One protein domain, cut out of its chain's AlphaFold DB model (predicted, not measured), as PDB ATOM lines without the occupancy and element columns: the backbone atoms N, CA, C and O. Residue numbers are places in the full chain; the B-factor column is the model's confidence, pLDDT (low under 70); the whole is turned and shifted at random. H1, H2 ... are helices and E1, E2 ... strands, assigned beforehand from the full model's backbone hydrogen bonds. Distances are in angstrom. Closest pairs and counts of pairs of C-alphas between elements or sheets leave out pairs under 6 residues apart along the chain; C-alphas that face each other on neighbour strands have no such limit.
ATOM      1  N   ARG A   4      35.058 -31.700  44.239       40.25
ATOM      2  CA  ARG A   4      36.243 -32.123  44.988       40.25
ATOM      3  C   ARG A   4      36.009 -33.538  45.473       40.25
ATOM      4  O   ARG A   4      35.256 -33.788  46.409       40.25
ATOM      5  N   LEU A   5      36.698 -34.471  44.833       34.94
ATOM      6  CA  LEU A   5      36.763 -35.831  45.329       34.94
ATOM      7  C   LEU A   5      37.707 -35.844  46.539       34.94
ATOM      8  O   LEU A   5      38.915 -35.649  46.392       34.94
ATOM      9  N   ARG A   6      37.164 -36.033  47.744       42.94
ATOM     10  CA  ARG A   6      37.976 -36.284  48.936       42.94
ATOM     11  C   ARG A   6      37.902 -37.760  49.271       42.94
ATOM     12  O   ARG A   6      36.914 -38.232  49.821       42.94
ATOM     13  N   TYR A   7      38.984 -38.473  48.987       38.03
ATOM     14  CA  TYR A   7      39.173 -39.801  49.548       38.03
ATOM     15  C   TYR A   7      39.419 -39.665  51.040       38.03
ATOM     16  O   TYR A   7      40.335 -38.947  51.453       38.03
ATOM     17  N   VAL A   8      38.631 -40.367  51.846       39.88
ATOM     18  CA  VAL A   8      38.994 -40.561  53.239       39.88
ATOM     19  C   VAL A   8      38.847 -42.021  53.593       39.88
ATOM     20  O   VAL A   8      37.787 -42.605  53.417       39.88
ATOM     21  N   ILE A   9      39.956 -42.601  54.032       36.09
ATOM     22  CA  ILE A   9      40.061 -43.985  54.468       36.09
ATOM     23  C   ILE A   9      40.430 -43.913  55.944       36.09
ATOM     24  O   ILE A   9      41.499 -43.391  56.280       36.09
ATOM     25  N   GLY A  10      39.541 -44.395  56.808       33.06
ATOM     26  CA  GLY A  10      39.851 -44.605  58.218       33.06
ATOM     27  C   GLY A  10      40.962 -45.642  58.353       33.06
ATOM     28  O   GLY A  10      41.039 -46.577  57.566       33.06
ATOM     29  N   ARG A  11      41.871 -45.461  59.310       31.22
ATOM     30  CA  ARG A  11      42.750 -46.538  59.781       31.22
ATOM     31  C   ARG A  11      42.301 -46.877  61.189       31.22
ATOM     32  O   ARG A  11      42.571 -46.092  62.093       31.22
ATOM     33  N   PHE A  53      18.029 -51.525  58.895       37.72
ATOM     34  CA  PHE A  53      17.816 -51.362  57.450       37.72
ATOM     35  C   PHE A  53      16.339 -51.528  57.037       37.72
ATOM     36  O   PHE A  53      15.945 -51.094  55.955       37.72
ATOM     37  N   GLN A  54      15.503 -52.119  57.899       35.72
ATOM     38  CA  GLN A  54      14.138 -52.519  57.549       35.72
ATOM     39  C   GLN A  54      13.067 -51.435  57.759       35.72
ATOM     40  O   GLN A  54      12.030 -51.485  57.099       35.72
ATOM     41  N   TYR A  55      13.305 -50.412  58.590       31.59
ATOM     42  CA  TYR A  55      12.274 -49.404  58.908       31.59
ATOM     43  C   TYR A  55      12.417 -48.058  58.173       31.59
ATOM     44  O   TYR A  55      11.508 -47.227  58.211       31.59
ATOM     45  N   ALA A  56      13.508 -47.828  57.436       31.98
ATOM     46  CA  ALA A  56      13.815 -46.527  56.828       31.98
ATOM     47  C   ALA A  56      13.366 -46.376  55.355       31.98
ATOM     48  O   ALA A  56      14.027 -45.696  54.561       31.98
ATOM     49  N   THR A  57      12.247 -46.995  54.967       33.94
ATOM     50  CA  THR A  57      11.661 -46.872  53.614       33.94
ATOM     51  C   THR A  57      10.620 -45.757  53.478       33.94
ATOM     52  O   THR A  57      10.044 -45.590  52.407       33.94
ATOM     53  N   ARG A  58      10.400 -44.927  54.507       29.81
ATOM     54  CA  ARG A  58       9.481 -43.777  54.423       29.81
ATOM     55  C   ARG A  58      10.009 -42.532  55.142       29.81
ATOM     56  O   ARG A  58       9.412 -42.087  56.110       29.81
ATOM     57  N   SER A  59      11.129 -41.966  54.689       27.84
ATOM     58  CA  SER A  59      11.466 -40.562  54.977       27.84
ATOM     59  C   SER A  59      12.589 -40.053  54.068       27.84
ATOM     60  O   SER A  59      13.673 -40.638  53.992       27.84
ATOM     61  N   HIS A  60      12.272 -38.979  53.350       44.75
ATOM     62  CA  HIS A  60      13.128 -38.179  52.478       44.75
ATOM     63  C   HIS A  60      14.295 -37.550  53.257       44.75
ATOM     64  O   HIS A  60      14.168 -37.377  54.461       44.75
ATOM     65  N   VAL A  61      15.405 -37.216  52.575       42.66
ATOM     66  CA  VAL A  61      16.540 -36.392  53.069       42.66
ATOM     67  C   VAL A  61      16.731 -36.486  54.592       42.66
ATOM     68  O   VAL A  61      16.206 -35.664  55.336       42.66
ATOM     69  N   LYS A  62      17.469 -37.501  55.066       48.66
ATOM     70  CA  LYS A  62      17.509 -37.859  56.499       48.66
ATOM     71  C   LYS A  62      17.816 -36.678  57.434       48.66
ATOM     72  O   LYS A  62      17.286 -36.666  58.538       48.66
ATOM     73  N   ARG A  63      18.639 -35.703  57.014       53.09
ATOM     74  CA  ARG A  63      18.890 -34.436  57.724       53.09
ATOM     75  C   ARG A  63      19.301 -33.332  56.746       53.09
ATOM     76  O   ARG A  63      20.249 -33.510  55.983       53.09
ATOM     77  N   THR A  64      18.626 -32.189  56.814       50.44
ATOM     78  CA  THR A  64      19.126 -30.907  56.302       50.44
ATOM     79  C   THR A  64      19.873 -30.202  57.424       50.44
ATOM     80  O   THR A  64      19.306 -30.002  58.499       50.44
ATOM     81  N   PHE A  65      21.129 -29.832  57.193       53.34
ATOM     82  CA  PHE A  65      21.913 -29.099  58.187       53.34
ATOM     83  C   PHE A  65      21.795 -27.598  57.962       53.34
ATOM     84  O   PHE A  65      21.830 -27.123  56.828       53.34
ATOM     85  N   ALA A  66      21.649 -26.852  59.056       51.59
ATOM     86  CA  ALA A  66      21.575 -25.398  59.004       51.59
ATOM     87  C   ALA A  66      22.945 -24.760  58.724       51.59
ATOM     88  O   ALA A  66      22.990 -23.626  58.253       51.59
ATOM     89  N   ASN A  67      24.048 -25.466  59.007       65.00
ATOM     90  CA  ASN A  67      25.410 -24.957  58.878       65.00
ATOM     91  C   ASN A  67      26.395 -26.053  58.415       65.00
ATOM     92  O   ASN A  67      26.296 -27.220  58.793       65.00
ATOM     93  N   ASN A  68      27.414 -25.642  57.659       62.97
ATOM     94  CA  ASN A  68      28.531 -26.461  57.183       62.97
ATOM     95  C   ASN A  68      29.408 -27.038  58.314       62.97
ATOM     96  O   ASN A  68      30.114 -28.025  58.103       62.97
ATOM     97  N   TYR A  69      29.361 -26.463  59.520       66.62
ATOM     98  CA  TYR A  69      30.063 -26.999  60.694       66.62
ATOM     99  C   TYR A  69      29.556 -28.393  61.106       66.62
ATOM    100  O   TYR A  69      30.359 -29.294  61.354       66.62
ATOM    101  N   ASP A  70      28.239 -28.605  61.092       64.19
ATOM    102  CA  ASP A  70      27.632 -29.891  61.463       64.19
ATOM    103  C   ASP A  70      27.993 -30.985  60.452       64.19
ATOM    104  O   ASP A  70      28.265 -32.135  60.809       64.19
ATOM    105  N   ILE A  71      28.094 -30.597  59.179       64.44
ATOM    106  CA  ILE A  71      28.617 -31.447  58.113       64.44
ATOM    107  C   ILE A  71      30.075 -31.838  58.377       64.44
ATOM    108  O   ILE A  71      30.434 -32.998  58.193       64.44
ATOM    109  N   ALA A  72      30.926 -30.910  58.815       64.94
ATOM    110  CA  ALA A  72      32.329 -31.212  59.087       64.94
ATOM    111  C   ALA A  72      32.496 -32.221  60.239       64.94
ATOM    112  O   ALA A  72      33.366 -33.094  60.164       64.94
ATOM    113  N   ILE A  73      31.644 -32.145  61.270       67.50
ATOM    114  CA  ILE A  73      31.596 -33.121  62.371       67.50
ATOM    115  C   ILE A  73      31.130 -34.488  61.864       67.50
ATOM    116  O   ILE A  73      31.787 -35.492  62.139       67.50
ATOM    117  N   LEU A  74      30.049 -34.534  61.081       65.56
ATOM    118  CA  LEU A  74      29.577 -35.779  60.471       65.56
ATOM    119  C   LEU A  74      30.641 -36.419  59.593       65.56
ATOM    120  O   LEU A  74      30.914 -37.609  59.720       65.56
ATOM    121  N   LEU A  75      31.275 -35.624  58.732       65.38
ATOM    122  CA  LEU A  75      32.373 -36.087  57.906       65.38
ATOM    123  C   LEU A  75      33.472 -36.666  58.788       65.38
ATOM    124  O   LEU A  75      33.927 -37.757  58.488       65.38
ATOM    125  N   LYS A  76      33.851 -36.020  59.899       67.25
ATOM    126  CA  LYS A  76      34.860 -36.553  60.828       67.25
ATOM    127  C   LYS A  76      34.500 -37.947  61.370       67.25
ATOM    128  O   LYS A  76      35.391 -38.783  61.403       67.25
ATOM    129  N   GLY A  77      33.235 -38.216  61.703       62.56
ATOM    130  CA  GLY A  77      32.786 -39.557  62.112       62.56
ATOM    131  C   GLY A  77      32.704 -40.567  60.957       62.56
ATOM    132  O   GLY A  77      33.030 -41.738  61.119       62.56
ATOM    133  N   ILE A  78      32.331 -40.128  59.749       60.81
ATOM    134  CA  ILE A  78      32.303 -40.993  58.554       60.81
ATOM    135  C   ILE A  78      33.726 -41.328  58.084       60.81
ATOM    136  O   ILE A  78      33.951 -42.421  57.578       60.81
ATOM    137  N   LYS A  79      34.705 -40.434  58.293       55.22
ATOM    138  CA  LYS A  79      36.124 -40.661  57.965       55.22
ATOM    139  C   LYS A  79      36.707 -41.902  58.641       55.22
ATOM    140  O   LYS A  79      37.704 -42.420  58.153       55.22
ATOM    141  N   GLU A  80      36.114 -42.367  59.734       55.91
ATOM    142  CA  GLU A  80      36.534 -43.579  60.439       55.91
ATOM    143  C   GLU A  80      35.965 -44.862  59.800       55.91
ATOM    144  O   GLU A  80      36.418 -45.959  60.112       55.91
ATOM    145  N   ARG A  81      35.020 -44.750  58.854       59.94
ATOM    146  CA  ARG A  81      34.390 -45.886  58.165       59.94
ATOM    147  C   ARG A  81      35.100 -46.181  56.845       59.94
ATOM    148  O   ARG A  81      35.127 -45.358  55.937       59.94
ATOM    149  N   GLU A  82      35.631 -47.391  56.702       62.50
ATOM    150  CA  GLU A  82      36.489 -47.768  55.566       62.50
ATOM    151  C   GLU A  82      35.731 -48.122  54.267       62.50
ATOM    152  O   GLU A  82      36.351 -48.299  53.217       62.50
ATOM    153  N   ASN A  83      34.393 -48.170  54.304       72.44
ATOM    154  CA  ASN A  83      33.558 -48.749  53.235       72.44
ATOM    155  C   ASN A  83      32.638 -47.729  52.536       72.44
ATOM    156  O   ASN A  83      31.683 -48.115  51.857       72.44
ATOM    157  N   ILE A  84      32.886 -46.430  52.726       75.19
ATOM    158  CA  ILE A  84      32.065 -45.345  52.170       75.19
ATOM    159  C   ILE A  84      32.951 -44.431  51.321       75.19
ATOM    160  O   ILE A  84      33.946 -43.893  51.800       75.19
ATOM    161  N   ILE A  85      32.573 -44.215  50.060       77.94
ATOM    162  CA  ILE A  85      33.212 -43.221  49.189       77.94
ATOM    163  C   ILE A  85      32.450 -41.908  49.340       77.94
ATOM    164  O   ILE A  85      31.253 -41.857  49.076       77.94
ATOM    165  N   ILE A  86      33.138 -40.841  49.739       79.50
ATOM    166  CA  ILE A  86      32.530 -39.522  49.933       79.50
ATOM    167  C   ILE A  86      32.868 -38.614  48.751       79.50
ATOM    168  O   ILE A  86      34.034 -38.438  48.395       79.50
ATOM    169  N   ILE A  87      31.846 -37.993  48.171       78.06
ATOM    170  CA  ILE A  87      31.982 -36.990  47.115       78.06
ATOM    171  C   ILE A  87      31.360 -35.691  47.608       78.06
ATOM    172  O   ILE A  87      30.182 -35.650  47.955       78.06
ATOM    173  N   GLU A  88      32.169 -34.635  47.648       77.69
ATOM    174  CA  GLU A  88      31.754 -33.292  48.048       77.69
ATOM    175  C   GLU A  88      31.445 -32.473  46.785       77.69
ATOM    176  O   GLU A  88      32.304 -32.270  45.918       77.69
ATOM    177  N   GLY A  89      30.194 -32.029  46.667       70.25
ATOM    178  CA  GLY A  89      29.719 -31.134  45.623       70.25
ATOM    179  C   GLY A  89      29.265 -29.807  46.224       70.25
ATOM    180  O   GLY A  89      28.505 -29.781  47.187       70.25
ATOM    181  N   HIS A  90      29.704 -28.696  45.644       67.69
ATOM    182  CA  HIS A  90      29.177 -27.376  45.987       67.69
ATOM    183  C   HIS A  90      28.050 -27.016  45.018       67.69
ATOM    184  O   HIS A  90      28.248 -27.077  43.801       67.69
ATOM    185  N   TYR A  91      26.895 -26.617  45.548       66.31
ATOM    186  CA  TYR A  91      25.783 -26.096  44.757       66.31
ATOM    187  C   TYR A  91      25.433 -24.683  45.237       66.31
ATOM    188  O   TYR A  91      25.630 -24.338  46.396       66.31
ATOM    189  N   LEU A  92      24.986 -23.815  44.330       58.19
ATOM    190  CA  LEU A  92      24.671 -22.428  44.683       58.19
ATOM    191  C   LEU A  92      23.247 -22.345  45.231       58.19
ATOM    192  O   LEU A  92      22.314 -22.755  44.542       58.19
ATOM    193  N   ASN A  93      23.088 -21.786  46.431       53.81
ATOM    194  CA  ASN A  93      21.775 -21.627  47.066       53.81
ATOM    195  C   ASN A  93      21.036 -20.346  46.651       53.81
ATOM    196  O   ASN A  93      19.844 -20.216  46.898       53.81
ATOM    197  N   THR A  94      21.713 -19.382  46.026       53.09
ATOM    198  CA  THR A  94      21.108 -18.096  45.670       53.09
ATOM    199  C   THR A  94      21.687 -17.572  44.363       53.09
ATOM    200  O   THR A  94      22.897 -17.410  44.210       53.09
ATOM    201  N   LEU A  95      20.801 -17.320  43.399       51.09
ATOM    202  CA  LEU A  95      21.116 -16.651  42.132       51.09
ATOM    203  C   LEU A  95      20.632 -15.193  42.111       51.09
ATOM    204  O   LEU A  95      20.844 -14.489  41.124       51.09
ATOM    205  N   ASP A  96      20.030 -14.728  43.206       53.94
ATOM    206  CA  ASP A  96      19.300 -13.460  43.250       53.94
ATOM    207  C   ASP A  96      20.182 -12.214  43.075       53.94
ATOM    208  O   ASP A  96      19.661 -11.129  42.835       53.94
ATOM    209  N   SER A  97      21.514 -12.328  43.132       54.12
ATOM    210  CA  SER A  97      22.403 -11.161  43.075       54.12
ATOM    211  C   SER A  97      23.057 -10.878  41.716       54.12
ATOM    212  O   SER A  97      23.531  -9.763  41.517       54.12
ATOM    213  N   TYR A  98      23.089 -11.825  40.768       54.22
ATOM    214  CA  TYR A  98      23.883 -11.654  39.533       54.22
ATOM    215  C   TYR A  98      23.095 -11.168  38.310       54.22
ATOM    216  O   TYR A  98      23.689 -10.599  37.395       54.22
ATOM    217  N   VAL A  99      21.770 -11.340  38.280       57.31
ATOM    218  CA  VAL A  99      20.952 -10.991  37.099       57.31
ATOM    219  C   VAL A  99      20.525  -9.515  37.094       57.31
ATOM    220  O   VAL A  99      20.224  -8.962  36.040       57.31
ATOM    221  N   ALA A 100      20.567  -8.833  38.243       56.84
ATOM    222  CA  ALA A 100      19.989  -7.496  38.398       56.84
ATOM    223  C   ALA A 100      20.683  -6.374  37.589       56.84
ATOM    224  O   ALA A 100      20.074  -5.328  37.394       56.84
ATOM    225  N   ASN A 101      21.912  -6.574  37.088       61.62
ATOM    226  CA  ASN A 101      22.716  -5.512  36.453       61.62
ATOM    227  C   ASN A 101      23.221  -5.827  35.028       61.62
ATOM    228  O   ASN A 101      24.102  -5.128  34.525       61.62
ATOM    229  N   MET A 102      22.703  -6.856  34.348       63.25
ATOM    230  CA  MET A 102      23.140  -7.166  32.977       63.25
ATOM    231  C   MET A 102      22.421  -6.299  31.928       63.25
ATOM    232  O   MET A 102      21.205  -6.354  31.765       63.25
ATOM    233  N   SER A 103      23.197  -5.504  31.184       67.50
ATOM    234  CA  SER A 103      22.736  -4.738  30.018       67.50
ATOM    235  C   SER A 103      22.366  -5.678  28.862       67.50
ATOM    236  O   SER A 103      23.151  -6.544  28.485       67.50
ATOM    237  N   CYS A 104      21.206  -5.464  28.236       65.44
ATOM    238  CA  CYS A 104      20.692  -6.272  27.117       65.44
ATOM    239  C   CYS A 104      21.528  -6.210  25.817       65.44
ATOM    240  O   CYS A 104      21.118  -6.783  24.811       65.44
ATOM    241  N   LYS A 105      22.668  -5.504  25.790       74.75
ATOM    242  CA  LYS A 105      23.482  -5.332  24.573       74.75
ATOM    243  C   LYS A 105      24.391  -6.525  24.243       74.75
ATOM    244  O   LYS A 105      24.793  -6.646  23.092       74.75
ATOM    245  N   ASP A 106      24.632  -7.440  25.184       74.75
ATOM    246  CA  ASP A 106      25.533  -8.584  24.986       74.75
ATOM    247  C   ASP A 106      24.772  -9.918  24.914       74.75
ATOM    248  O   ASP A 106      24.823 -10.747  25.822       74.75
ATOM    249  N   GLN A 107      24.073 -10.160  23.800       78.69
ATOM    250  CA  GLN A 107      23.278 -11.381  23.581       78.69
ATOM    251  C   GLN A 107      24.095 -12.676  23.762       78.69
ATOM    252  O   GLN A 107      23.600 -13.652  24.319       78.69
ATOM    253  N   LYS A 108      25.376 -12.665  23.369       81.50
ATOM    254  CA  LYS A 108      26.297 -13.799  23.552       81.50
ATOM    255  C   LYS A 108      26.647 -14.049  25.023       81.50
ATOM    256  O   LYS A 108      26.813 -15.196  25.428       81.50
ATOM    257  N   LEU A 109      26.757 -12.989  25.829       77.81
ATOM    258  CA  LEU A 109      26.976 -13.113  27.271       77.81
ATOM    259  C   LEU A 109      25.726 -13.685  27.947       77.81
ATOM    260  O   LEU A 109      25.843 -14.580  28.778       77.81
ATOM    261  N   LEU A 110      24.540 -13.231  27.532       78.81
ATOM    262  CA  LEU A 110      23.264 -13.748  28.021       78.81
ATOM    263  C   LEU A 110      23.092 -15.244  27.706       78.81
ATOM    264  O   LEU A 110      22.657 -16.004  28.567       78.81
ATOM    265  N   GLU A 111      23.485 -15.681  26.507       84.00
ATOM    266  CA  GLU A 111      23.454 -17.094  26.112       84.00
ATOM    267  C   GLU A 111      24.409 -17.954  26.959       84.00
ATOM    268  O   GLU A 111      24.013 -19.010  27.449       84.00
ATOM    269  N   LEU A 112      25.636 -17.484  27.213       83.56
ATOM    270  CA  LEU A 112      26.592 -18.185  28.081       83.56
ATOM    271  C   LEU A 112      26.098 -18.282  29.532       83.56
ATOM    272  O   LEU A 112      26.227 -19.336  30.155       83.56
ATOM    273  N   VAL A 113      25.500 -17.210  30.060       80.69
ATOM    274  CA  VAL A 113      24.900 -17.190  31.404       80.69
ATOM    275  C   VAL A 113      23.711 -18.146  31.478       80.69
ATOM    276  O   VAL A 113      23.583 -18.890  32.448       80.69
ATOM    277  N   TYR A 114      22.869 -18.178  30.443       83.56
ATOM    278  CA  TYR A 114      21.744 -19.105  30.362       83.56
ATOM    279  C   TYR A 114      22.204 -20.568  30.300       83.56
ATOM    280  O   TYR A 114      21.628 -21.415  30.982       83.56
ATOM    281  N   LEU A 115      23.254 -20.875  29.531       85.38
ATOM    282  CA  LEU A 115      23.815 -22.225  29.450       85.38
ATOM    283  C   LEU A 115      24.426 -22.677  30.785       85.38
ATOM    284  O   LEU A 115      24.132 -23.789  31.224       85.38
ATOM    285  N   ASP A 116      25.201 -21.823  31.463       82.81
ATOM    286  CA  ASP A 116      25.738 -22.121  32.803       82.81
ATOM    287  C   ASP A 116      24.604 -22.301  33.827       82.81
ATOM    288  O   ASP A 116      24.616 -23.246  34.618       82.81
ATOM    289  N   TYR A 117      23.572 -21.453  33.772       81.69
ATOM    290  CA  TYR A 117      22.388 -21.575  34.622       81.69
ATOM    291  C   TYR A 117      21.654 -22.898  34.394       81.69
ATOM    292  O   TYR A 117      21.401 -23.638  35.345       81.69
ATOM    293  N   LYS A 118      21.350 -23.225  33.134       85.94
ATOM    294  CA  LYS A 118      20.671 -24.470  32.766       85.94
ATOM    295  C   LYS A 118      21.473 -25.681  33.235       85.94
ATOM    296  O   LYS A 118      20.912 -26.559  33.883       85.94
ATOM    297  N   GLN A 119      22.788 -25.682  33.002       85.56
ATOM    298  CA  GLN A 119      23.678 -26.749  33.457       85.56
ATOM    299  C   GLN A 119      23.634 -26.925  34.983       85.56
ATOM    300  O   GLN A 119      23.585 -28.054  35.469       85.56
ATOM    301  N   ARG A 120      23.612 -25.830  35.755       81.31
ATOM    302  CA  ARG A 120      23.499 -25.890  37.222       81.31
ATOM    303  C   ARG A 120      22.143 -26.410  37.686       81.31
ATOM    304  O   ARG A 120      22.104 -27.227  38.599       81.31
ATOM    305  N   VAL A 121      21.048 -25.958  37.076       82.88
ATOM    306  CA  VAL A 121      19.692 -26.426  37.408       82.88
ATOM    307  C   VAL A 121      19.554 -27.918  37.123       82.88
ATOM    308  O   VAL A 121      19.047 -28.659  37.968       82.88
ATOM    309  N   ASP A 122      20.037 -28.368  35.967       85.56
ATOM    310  CA  ASP A 122      19.994 -29.775  35.582       85.56
ATOM    311  C   ASP A 122      20.862 -30.629  36.517       85.56
ATOM    312  O   ASP A 122      20.409 -31.680  36.975       85.56
ATOM    313  N   TRP A 123      22.044 -30.141  36.911       85.19
ATOM    314  CA  TRP A 123      22.882 -30.819  37.900       85.19
ATOM    315  C   TRP A 123      22.209 -30.913  39.272       85.19
ATOM    316  O   TRP A 123      22.175 -31.992  39.860       85.19
ATOM    317  N   THR A 124      21.627 -29.823  39.781       83.38
ATOM    318  CA  THR A 124      20.912 -29.829  41.069       83.38
ATOM    319  C   THR A 124      19.733 -30.795  41.030       83.38
ATOM    320  O   THR A 124      19.523 -31.552  41.976       83.38
ATOM    321  N   ARG A 125      18.987 -30.836  39.918       86.00
ATOM    322  CA  ARG A 125      17.896 -31.798  39.728       86.00
ATOM    323  C   ARG A 125      18.415 -33.234  39.738       86.00
ATOM    324  O   ARG A 125      17.845 -34.065  40.441       86.00
ATOM    325  N   ALA A 126      19.491 -33.523  39.005       88.19
ATOM    326  CA  ALA A 126      20.110 -34.845  38.985       88.19
ATOM    327  C   ALA A 126      20.601 -35.256  40.382       88.19
ATOM    328  O   ALA A 126      20.376 -36.389  40.808       88.19
ATOM    329  N   PHE A 127      21.215 -34.326  41.120       87.44
ATOM    330  CA  PHE A 127      21.700 -34.544  42.479       87.44
ATOM    331  C   PHE A 127      20.558 -34.863  43.438       87.44
ATOM    332  O   PHE A 127      20.587 -35.885  44.119       87.44
ATOM    333  N   LEU A 128      19.506 -34.043  43.450       86.69
ATOM    334  CA  LEU A 128      18.330 -34.291  44.279       86.69
ATOM    335  C   LEU A 128      17.656 -35.619  43.914       86.69
ATOM    336  O   LEU A 128      17.285 -36.376  44.811       86.69
ATOM    337  N   ASN A 129      17.557 -35.941  42.622       88.56
ATOM    338  CA  ASN A 129      16.996 -37.205  42.155       88.56
ATOM    339  C   ASN A 129      17.828 -38.414  42.620       88.56
ATOM    340  O   ASN A 129      17.271 -39.394  43.109       88.56
ATOM    341  N   MET A 130      19.160 -38.342  42.541       91.19
ATOM    342  CA  MET A 130      20.059 -39.361  43.096       91.19
ATOM    343  C   MET A 130      19.809 -39.568  44.592       91.19
ATOM    344  O   MET A 130      19.670 -40.698  45.044       91.19
ATOM    345  N   CYS A 131      19.681 -38.485  45.359       88.50
ATOM    346  CA  CYS A 131      19.436 -38.558  46.797       88.50
ATOM    347  C   CYS A 131      18.061 -39.143  47.143       88.50
ATOM    348  O   CYS A 131      17.930 -39.879  48.120       88.50
ATOM    349  N   GLN A 132      17.035 -38.830  46.347       88.38
ATOM    350  CA  GLN A 132      15.679 -39.353  46.524       88.38
ATOM    351  C   GLN A 132      15.580 -40.833  46.148       88.38
ATOM    352  O   GLN A 132      14.995 -41.621  46.887       88.38
ATOM    353  N   THR A 133      16.172 -41.219  45.017       91.12
ATOM    354  CA  THR A 133      16.164 -42.605  44.518       91.12
ATOM    355  C   THR A 133      17.199 -43.493  45.201       91.12
ATOM    356  O   THR A 133      17.134 -44.714  45.074       91.12
ATOM    357  N   LYS A 134      18.158 -42.887  45.914       91.38
ATOM    358  CA  LYS A 134      19.368 -43.513  46.458       91.38
ATOM    359  C   LYS A 134      20.250 -44.172  45.390       91.38
ATOM    360  O   LYS A 134      21.085 -45.007  45.724       91.38
ATOM    361  N   ARG A 135      20.071 -43.824  44.111       93.38
ATOM    362  CA  ARG A 135      20.772 -44.431  42.971       93.38
ATOM    363  C   ARG A 135      21.717 -43.442  42.328       93.38
ATOM    364  O   ARG A 135      21.299 -42.350  41.935       93.38
ATOM    365  N   LEU A 136      22.964 -43.865  42.158       93.88
ATOM    366  CA  LEU A 136      24.011 -43.060  41.544       93.88
ATOM    367  C   LEU A 136      23.628 -42.645  40.116       93.88
ATOM    368  O   LEU A 136      23.094 -43.445  39.352       93.88
ATOM    369  N   GLN A 137      23.936 -41.402  39.745       93.25
ATOM    370  CA  GLN A 137      23.694 -40.873  38.398       93.25
ATOM    371  C   GLN A 137      25.019 -40.683  37.654       93.25
ATOM    372  O   GLN A 137      25.981 -40.145  38.211       93.25
ATOM    373  N   LEU A 138      25.054 -41.097  36.383       91.81
ATOM    374  CA  LEU A 138      26.241 -41.000  35.521       91.81
ATOM    375  C   LEU A 138      26.714 -39.552  35.333       91.81
ATOM    376  O   LEU A 138      27.919 -39.311  35.285       91.81
ATOM    377  N   ASP A 139      25.776 -38.603  35.303       88.38
ATOM    378  CA  ASP A 139      26.052 -37.170  35.128       88.38
ATOM    379  C   ASP A 139      26.795 -36.549  36.320       88.38
ATOM    380  O   ASP A 139      27.436 -35.505  36.192       88.38
ATOM    381  N   ILE A 140      26.718 -37.184  37.493       89.88
ATOM    382  CA  ILE A 140      27.340 -36.691  38.727       89.88
ATOM    383  C   ILE A 140      28.667 -37.396  38.970       89.88
ATOM    384  O   ILE A 140      29.671 -36.756  39.285       89.88
ATOM    385  N   VAL A 141      28.674 -38.722  38.828       91.12
ATOM    386  CA  VAL A 141      29.854 -39.555  39.055       91.12
ATOM    387  C   VAL A 141      30.053 -40.425  37.834       91.12
ATOM    388  O   VAL A 141      29.373 -41.435  37.655       91.12
ATOM    389  N   ASN A 142      31.006 -40.043  36.989       93.88
ATOM    390  CA  ASN A 142      31.313 -40.819  35.797       93.88
ATOM    391  C   ASN A 142      31.959 -42.174  36.155       93.88
ATOM    392  O   ASN A 142      32.536 -42.362  37.233       93.88
ATOM    393  N   VAL A 143      31.895 -43.105  35.203       95.25
ATOM    394  CA  VAL A 143      32.356 -44.494  35.356       95.25
ATOM    395  C   VAL A 143      33.833 -44.579  35.756       95.25
ATOM    396  O   VAL A 143      34.193 -45.397  36.598       95.25
ATOM    397  N   ASN A 144      34.693 -43.721  35.197       95.94
ATOM    398  CA  ASN A 144      36.133 -43.739  35.470       95.94
ATOM    399  C   ASN A 144      36.447 -43.271  36.896       95.94
ATOM    400  O   ASN A 144      37.273 -43.871  37.581       95.94
ATOM    401  N   THR A 145      35.763 -42.224  37.363       92.94
ATOM    402  CA  THR A 145      35.881 -41.720  38.733       92.94
ATOM    403  C   THR A 145      35.459 -42.784  39.739       92.94
ATOM    404  O   THR A 145      36.191 -43.031  40.700       92.94
ATOM    405  N   LEU A 146      34.327 -43.455  39.498       93.94
ATOM    406  CA  LEU A 146      33.868 -44.542  40.358       93.94
ATOM    407  C   LEU A 146      34.835 -45.732  40.327       93.94
ATOM    408  O   LEU A 146      35.215 -46.221  41.386       93.94
ATOM    409  N   LYS A 147      35.291 -46.155  39.141       95.44
ATOM    410  CA  LYS A 147      36.254 -47.255  38.985       95.44
ATOM    411  C   LYS A 147      37.521 -47.022  39.805       95.44
ATOM    412  O   LYS A 147      37.886 -47.864  40.616       95.44
ATOM    413  N   ASN A 148      38.130 -45.845  39.666       93.50
ATOM    414  CA  ASN A 148      39.338 -45.490  40.409       93.50
ATOM    415  C   ASN A 148      39.102 -45.508  41.928       93.50
ATOM    416  O   ASN A 148      39.983 -45.906  42.690       93.50
ATOM    417  N   ALA A 149      37.921 -45.077  42.381       90.56
ATOM    418  CA  ALA A 149      37.558 -45.122  43.793       90.56
ATOM    419  C   ALA A 149      37.362 -46.563  44.296       90.56
ATOM    420  O   ALA A 149      37.882 -46.912  45.355       90.56
ATOM    421  N   LEU A 150      36.695 -47.418  43.516       93.56
ATOM    422  CA  LEU A 150      36.533 -48.839  43.830       93.56
ATOM    423  C   LEU A 150      37.882 -49.572  43.856       93.56
ATOM    424  O   LEU A 150      38.109 -50.367  44.760       93.56
ATOM    425  N   ASP A 151      38.819 -49.251  42.959       92.38
ATOM    426  CA  ASP A 151      40.172 -49.831  42.951       92.38
ATOM    427  C   ASP A 151      40.977 -49.473  44.214       92.38
ATOM    428  O   ASP A 151      41.853 -50.222  44.660       92.38
ATOM    429  N   ILE A 152      40.712 -48.309  44.810       90.12
ATOM    430  CA  ILE A 152      41.300 -47.917  46.095       90.12
ATOM    431  C   ILE A 152      40.679 -48.735  47.229       90.12
ATOM    432  O   ILE A 152      41.421 -49.303  48.033       90.12
ATOM    433  N   VAL A 153      39.345 -48.832  47.270       89.88
ATOM    434  CA  VAL A 153      38.634 -49.628  48.284       89.88
ATOM    435  C   VAL A 153      39.080 -51.088  48.210       89.88
ATOM    436  O   VAL A 153      39.546 -51.625  49.208       89.88
ATOM    437  N   GLN A 154      39.089 -51.690  47.019       91.00
ATOM    438  CA  GLN A 154      39.509 -53.072  46.789       91.00
ATOM    439  C   GLN A 154      40.920 -53.352  47.326       91.00
ATOM    440  O   GLN A 154      41.137 -54.361  47.995       91.00
ATOM    441  N   ARG A 155      41.892 -52.459  47.085       90.44
ATOM    442  CA  ARG A 155      43.267 -52.615  47.600       90.44
ATOM    443  C   ARG A 155      43.339 -52.612  49.127       90.44
ATOM    444  O   ARG A 155      44.210 -53.277  49.689       90.44
ATOM    445  N   ASN A 156      42.452 -51.880  49.796       87.31
ATOM    446  CA  ASN A 156      42.382 -51.856  51.256       87.31
ATOM    447  C   ASN A 156      41.623 -53.068  51.801       87.31
ATOM    448  O   ASN A 156      42.119 -53.730  52.709       87.31
ATOM    449  N   SER A 157      40.490 -53.421  51.190       86.62
ATOM    450  CA  SER A 157      39.667 -54.568  51.582       86.62
ATOM    451  C   SER A 157      40.445 -55.886  51.530       86.62
ATOM    452  O   SER A 157      40.332 -56.696  52.449       86.62
ATOM    453  N   VAL A 158      41.315 -56.073  50.528       87.50
ATOM    454  CA  VAL A 158      42.163 -57.276  50.412       87.50
ATOM    455  C   VAL A 158      43.060 -57.465  51.638       87.50
ATOM    456  O   VAL A 158      43.234 -58.592  52.101       87.50
ATOM    457  N   LYS A 159      43.583 -56.383  52.233       86.12
ATOM    458  CA  LYS A 159      44.405 -56.472  53.457       86.12
ATOM    459  C   LYS A 159      43.614 -57.020  54.643       86.12
ATOM    460  O   LYS A 159      44.183 -57.667  55.514       86.12
ATOM    461  N   GLN A 160      42.306 -56.793  54.648       84.25
ATOM    462  CA  GLN A 160      41.384 -57.253  55.681       84.25
ATOM    463  C   GLN A 160      40.680 -58.563  55.318       84.25
ATOM    464  O   GLN A 160      39.735 -58.941  56.006       84.25
ATOM    465  N   LYS A 161      41.102 -59.261  54.253       90.06
ATOM    466  CA  LYS A 161      40.437 -60.473  53.738       90.06
ATOM    467  C   LYS A 161      38.975 -60.234  53.336       90.06
ATOM    468  O   LYS A 161      38.102 -61.066  53.592       90.06
ATOM    469  N   HIS A 162      38.700 -59.078  52.740       89.81
ATOM    470  CA  HIS A 162      37.409 -58.725  52.159       89.81
ATOM    471  C   HIS A 162      37.556 -58.436  50.660       89.81
ATOM    472  O   HIS A 162      38.605 -58.005  50.178       89.81
ATOM    473  N   VAL A 163      36.463 -58.612  49.926       90.88
ATOM    474  CA  VAL A 163      36.302 -58.186  48.536       90.88
ATOM    475  C   VAL A 163      35.041 -57.372  48.360       90.88
ATOM    476  O   VAL A 163      34.085 -57.517  49.113       90.88
ATOM    477  N   ILE A 164      35.022 -56.552  47.318       91.75
ATOM    478  CA  ILE A 164      33.799 -55.898  46.873       91.75
ATOM    479  C   ILE A 164      32.797 -56.969  46.406       91.75
ATOM    480  O   ILE A 164      33.127 -57.823  45.584       91.75
ATOM    481  N   ALA A 165      31.575 -56.931  46.944       87.94
ATOM    482  CA  ALA A 165      30.529 -57.912  46.644       87.94
ATOM    483  C   ALA A 165      29.898 -57.705  45.255       87.94
ATOM    484  O   ALA A 165      29.408 -58.649  44.640       87.94
ATOM    485  N   ILE A 166      29.918 -56.466  44.757       89.75
ATOM    486  CA  ILE A 166      29.370 -56.081  43.455       89.75
ATOM    487  C   ILE A 166      30.481 -56.135  42.406       89.75
ATOM    488  O   ILE A 166      31.406 -55.323  42.425       89.75
ATOM    489  N   SER A 167      30.380 -57.080  41.472       84.12
ATOM    490  CA  SER A 167      31.414 -57.319  40.459       84.12
ATOM    491  C   SER A 167      31.362 -56.343  39.283       84.12
ATOM    492  O   SER A 167      32.388 -56.109  38.643       84.12
ATOM    493  N   THR A 168      30.195 -55.763  38.980       92.12
ATOM    494  CA  THR A 168      30.019 -54.883  37.816       92.12
ATOM    495  C   THR A 168      29.780 -53.435  38.224       92.12
ATOM    496  O   THR A 168      28.958 -53.131  39.084       92.12
ATOM    497  N   ILE A 169      30.475 -52.505  37.565       93.69
ATOM    498  CA  ILE A 169      30.339 -51.071  37.857       93.69
ATOM    499  C   ILE A 169      28.916 -50.573  37.558       93.69
ATOM    500  O   ILE A 169      28.394 -49.735  38.284       93.69
ATOM    501  N   SER A 170      28.254 -51.119  36.533       94.38
ATOM    502  CA  SER A 170      26.876 -50.761  36.172       94.38
ATOM    503  C   SER A 170      25.883 -50.971  37.316       94.38
ATOM    504  O   SER A 170      24.969 -50.166  37.474       94.38
ATOM    505  N   GLN A 171      26.081 -51.995  38.154       92.56
ATOM    506  CA  GLN A 171      25.203 -52.272  39.294       92.56
ATOM    507  C   GLN A 171      25.208 -51.142  40.335       92.56
ATOM    508  O   GLN A 171      24.178 -50.886  40.951       92.56
ATOM    509  N   TYR A 172      26.305 -50.391  40.477       93.62
ATOM    510  CA  TYR A 172      26.349 -49.226  41.371       93.62
ATOM    511  C   TYR A 172      25.420 -48.085  40.933       93.62
ATOM    512  O   TYR A 172      25.012 -47.278  41.766       93.62
ATOM    513  N   TYR A 173      25.069 -48.023  39.647       94.69
ATOM    514  CA  TYR A 173      24.136 -47.030  39.103       94.69
ATOM    515  C   TYR A 173      22.676 -47.489  39.164       94.69
ATOM    516  O   TYR A 173      21.765 -46.665  39.141       94.69
ATOM    517  N   THR A 174      22.428 -48.795  39.265       92.62
ATOM    518  CA  THR A 174      21.067 -49.345  39.355       92.62
ATOM    519  C   THR A 174      20.629 -49.609  40.796       92.62
ATOM    520  O   THR A 174      19.435 -49.561  41.085       92.62
ATOM    521  N   MET A 175      21.571 -49.869  41.707       90.38
ATOM    522  CA  MET A 175      21.290 -50.211  43.104       90.38
ATOM    523  C   MET A 175      21.168 -48.968  44.005       90.38
ATOM    524  O   MET A 175      21.841 -47.960  43.771       90.38
ATOM    525  N   PRO A 176      20.334 -49.022  45.062       90.69
ATOM    526  CA  PRO A 176      20.107 -47.908  45.981       90.69
ATOM    527  C   PRO A 176      21.251 -47.743  47.013       90.69
ATOM    528  O   PRO A 176      21.041 -47.882  48.217       90.69
ATOM    529  N   LEU A 177      22.475 -47.487  46.542       90.81
ATOM    530  CA  LEU A 177      23.711 -47.455  47.343       90.81
ATOM    531  C   LEU A 177      24.172 -46.057  47.769       90.81
ATOM    532  O   LEU A 177      25.240 -45.924  48.365       90.81
ATOM    533  N   THR A 178      23.419 -45.006  47.456       91.31
ATOM    534  CA  THR A 178      23.831 -43.635  47.775       91.31
ATOM    535  C   THR A 178      23.071 -43.082  48.969       91.31
ATOM    536  O   THR A 178      21.843 -43.147  49.025       91.31
ATOM    537  N   GLU A 179      23.789 -42.436  49.876       88.06
ATOM    538  CA  GLU A 179      23.224 -41.549  50.883       88.06
ATOM    539  C   GLU A 179      23.687 -40.123  50.630       88.06
ATOM    540  O   GLU A 179      24.827 -39.883  50.240       88.06
ATOM    541  N   CYS A 180      22.796 -39.168  50.866       86.69
ATOM    542  CA  CYS A 180      23.113 -37.764  50.693       86.69
ATOM    543  C   CYS A 180      22.940 -36.986  51.983       86.69
ATOM    544  O   CYS A 180      21.977 -37.192  52.724       86.69
ATOM    545  N   VAL A 181      23.831 -36.023  52.176       84.62
ATOM    546  CA  VAL A 181      23.704 -34.973  53.182       84.62
ATOM    547  C   VAL A 181      23.719 -33.635  52.464       84.62
ATOM    548  O   VAL A 181      24.616 -33.370  51.669       84.62
ATOM    549  N   ILE A 182      22.708 -32.811  52.723       80.19
ATOM    550  CA  ILE A 182      22.521 -31.525  52.053       80.19
ATOM    551  C   ILE A 182      22.537 -30.421  53.119       80.19
ATOM    552  O   ILE A 182      21.795 -30.483  54.101       80.19
ATOM    553  N   SER A 183      23.398 -29.426  52.926       80.75
ATOM    554  CA  SER A 183      23.436 -28.135  53.630       80.75
ATOM    555  C   SER A 183      23.300 -27.017  52.604       80.75
ATOM    556  O   SER A 183      23.362 -27.279  51.412       80.75
ATOM    557  N   GLN A 184      23.138 -25.781  53.070       75.75
ATOM    558  CA  GLN A 184      22.827 -24.594  52.272       75.75
ATOM    559  C   GLN A 184      23.557 -24.534  50.919       75.75
ATOM    560  O   GLN A 184      22.902 -24.374  49.899       75.75
ATOM    561  N   ASP A 185      24.877 -24.692  50.891       76.75
ATOM    562  CA  ASP A 185      25.716 -24.588  49.688       76.75
ATOM    563  C   ASP A 185      26.513 -25.868  49.369       76.75
ATOM    564  O   ASP A 185      27.314 -25.913  48.429       76.75
ATOM    565  N   THR A 186      26.326 -26.923  50.163       76.81
ATOM    566  CA  THR A 186      27.125 -28.147  50.084       76.81
ATOM    567  C   THR A 186      26.249 -29.387  50.076       76.81
ATOM    568  O   THR A 186      25.404 -29.608  50.941       76.81
ATOM    569  N   GLY A 187      26.470 -30.225  49.071       80.06
ATOM    570  CA  GLY A 187      25.894 -31.551  48.948       80.06
ATOM    571  C   GLY A 187      26.995 -32.595  49.065       80.06
ATOM    572  O   GLY A 187      27.990 -32.551  48.343       80.06
ATOM    573  N   ILE A 188      26.821 -33.553  49.962       84.69
ATOM    574  CA  ILE A 188      27.725 -34.686  50.124       84.69
ATOM    575  C   ILE A 188      27.008 -35.947  49.697       84.69
ATOM    576  O   ILE A 188      25.878 -36.191  50.112       84.69
ATOM    577  N   ILE A 189      27.701 -36.754  48.905       87.06
ATOM    578  CA  ILE A 189      27.238 -38.049  48.425       87.06
ATOM    579  C   ILE A 189      28.140 -39.095  49.060       87.06
ATOM    580  O   ILE A 189      29.335 -39.146  48.774       87.06
ATOM    581  N   GLY A 190      27.578 -39.914  49.937       89.06
ATOM    582  CA  GLY A 190      28.190 -41.149  50.396       89.06
ATOM    583  C   GLY A 190      27.753 -42.290  49.487       89.06
ATOM    584  O   GLY A 190      26.564 -42.582  49.399       89.06
ATOM    585  N   ILE A 191      28.693 -42.937  48.809       91.50
ATOM    586  CA  ILE A 191      28.452 -44.174  48.065       91.50
ATOM    587  C   ILE A 191      28.884 -45.327  48.963       91.50
ATOM    588  O   ILE A 191      30.060 -45.444  49.315       91.50
ATOM    589  N   HIS A 192      27.930 -46.171  49.337       89.62
ATOM    590  CA  HIS A 192      28.183 -47.379  50.111       89.62
ATOM    591  C   HIS A 192      28.773 -48.453  49.204       89.62
ATOM    592  O   HIS A 192      28.213 -48.755  48.149       89.62
ATOM    593  N   VAL A 193      29.902 -49.033  49.612       92.50
ATOM    594  CA  VAL A 193      30.564 -50.120  48.884       92.50
ATOM    595  C   VAL A 193      30.342 -51.422  49.652       92.50
ATOM    596  O   VAL A 193      30.971 -51.622  50.694       92.50
ATOM    597  N   PRO A 194      29.455 -52.320  49.182       90.88
ATOM    598  CA  PRO A 194      29.213 -53.583  49.864       90.88
ATOM    599  C   PRO A 194      30.466 -54.451  49.830       90.88
ATOM    600  O   PRO A 194      30.966 -54.802  48.758       90.88
ATOM    601  N   LEU A 195      30.959 -54.807  51.012       89.25
ATOM    602  CA  LEU A 195      32.084 -55.715  51.172       89.25
ATOM    603  C   LEU A 195      31.605 -57.081  51.643       89.25
ATOM    604  O   LEU A 195      30.720 -57.201  52.487       89.25
ATOM    605  N   LEU A 196      32.243 -58.113  51.113       87.38
ATOM    606  CA  LEU A 196      32.041 -59.502  51.466       87.38
ATOM    607  C   LEU A 196      33.362 -60.065  51.968       87.38
ATOM    608  O   LEU A 196      34.411 -59.843  51.366       87.38
ATOM    609  N   LYS A 197      33.329 -60.828  53.057       86.12
ATOM    610  CA  LYS A 197      34.522 -61.553  53.490       86.12
ATOM    611  C   LYS A 197      34.945 -62.555  52.434       86.12
ATOM    612  O   LYS A 197      34.117 -63.247  51.845       86.12
ATOM    613  N   ASP A 198      36.251 -62.706  52.269       85.44
ATOM    614  CA  ASP A 198      36.830 -63.692  51.365       85.44
ATOM    615  C   ASP A 198      36.326 -65.098  51.659       85.44
ATOM    616  O   ASP A 198      36.203 -65.895  50.733       85.44
TER     617      ASP A 198
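AT A GLANCE: This is residues 4 to 11 and 53 to 198 of the 492 residues of an uncharacterized protein of Lamprigera yunnana (UniProt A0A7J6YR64). A small three-stranded sheet, E1, E4 and E3, is the middle of three layers, with H1 along one face and H2 and H3 on the other. Residues 124 to 133 of the long H2 pack on the sheet; the rest of H2 and the loop of residues 91 to 106 make a long arm beyond it, its tip, residues 103 to 109, sticking out. At the opposite end E4 runs on into E5, which pairs with E2 in a small ribbon beside H3. The 154 printed residues, with the order H1 E1 H2 H3 E2 H4 E3 E4 E5, are of mixed class, helices and strands, and the sheet E1 - E4 - E3 is antiparallel. The whole is loose, with a radius of gyration of the C-alphas of 18.4 A and spans of 65 by 31 by 30 A.

HOW THE PARTS SIT: Start at residues 4 to 5, which pair antiparallel with residues 87 to 88 of E1, residues 84 to 90. Its neighbour is inner strand E4, residues 186 to 192, where N 87 and O 189 are 2.8 A apart, within hydrogen-bond range. E4 makes a hairpin with E3, residues 178 to 183, where N 181 and O 188 are 2.9 A apart. H1, residues 68 to 78, is on this sheet at a height of 9.7 A, along the strands at 9 degrees to E4 on the local plane; its closest C-alphas to E3 are those of Asn 68 and Ser 183, 6.4 A apart. H2, residues 107 to 133, is on the opposite face, only just slantwise to the strands, at 32 degrees to E1 on the local plane; the C-alphas of Cys 131 and Cys 180 are its closest to E3, 5.4 A apart. H3, residues 143 to 159, and H4, residues 169 to 174, only just touch, with 3 pairs of C-alphas within 8 A, the closest Lys 147 and Ile 169 at 7.1 A; H3 does so with residues 143 to 147 alone. In E2, residues 162 to 164, N 163 is 2.8 A from O 196 of E5, residues 195 to 197. Every O i to N i+4 pair is within hydrogen-bond range in H1 and H2, but 12 of 13 in H3 and 1 of 2 in H4.

IN THESE COORDINATES: Find C-alpha 68 at (28.531, -26.461, 57.183), where H1 begins, 15.1 A long. E1 and E4 span 19.2 A and 19.3 A, and E3 16.6 A. From C-alpha 107 at (23.278, -11.381, 23.581), H2 runs 38.3 A; H3 runs 24.8 A and H4 9.5 A. E2 covers 7.0 A, and E5 6.7 A, ending at C-alpha 197 at (34.522, -61.553, 53.490).

THE WHOLE: The C-alphas of Lys 105 and Asp 198 are the two farthest apart, 65.6 A. Residues 12 to 52 are not printed, and C-alphas 11 and 53 are 25.5 A apart across that cut. The link from E1 to H2 is long, 16 residues. Mean pLDDT of the printed part is 74.9; it is under 70 at residues 4 to 11, 53 to 82 and 90 to 104.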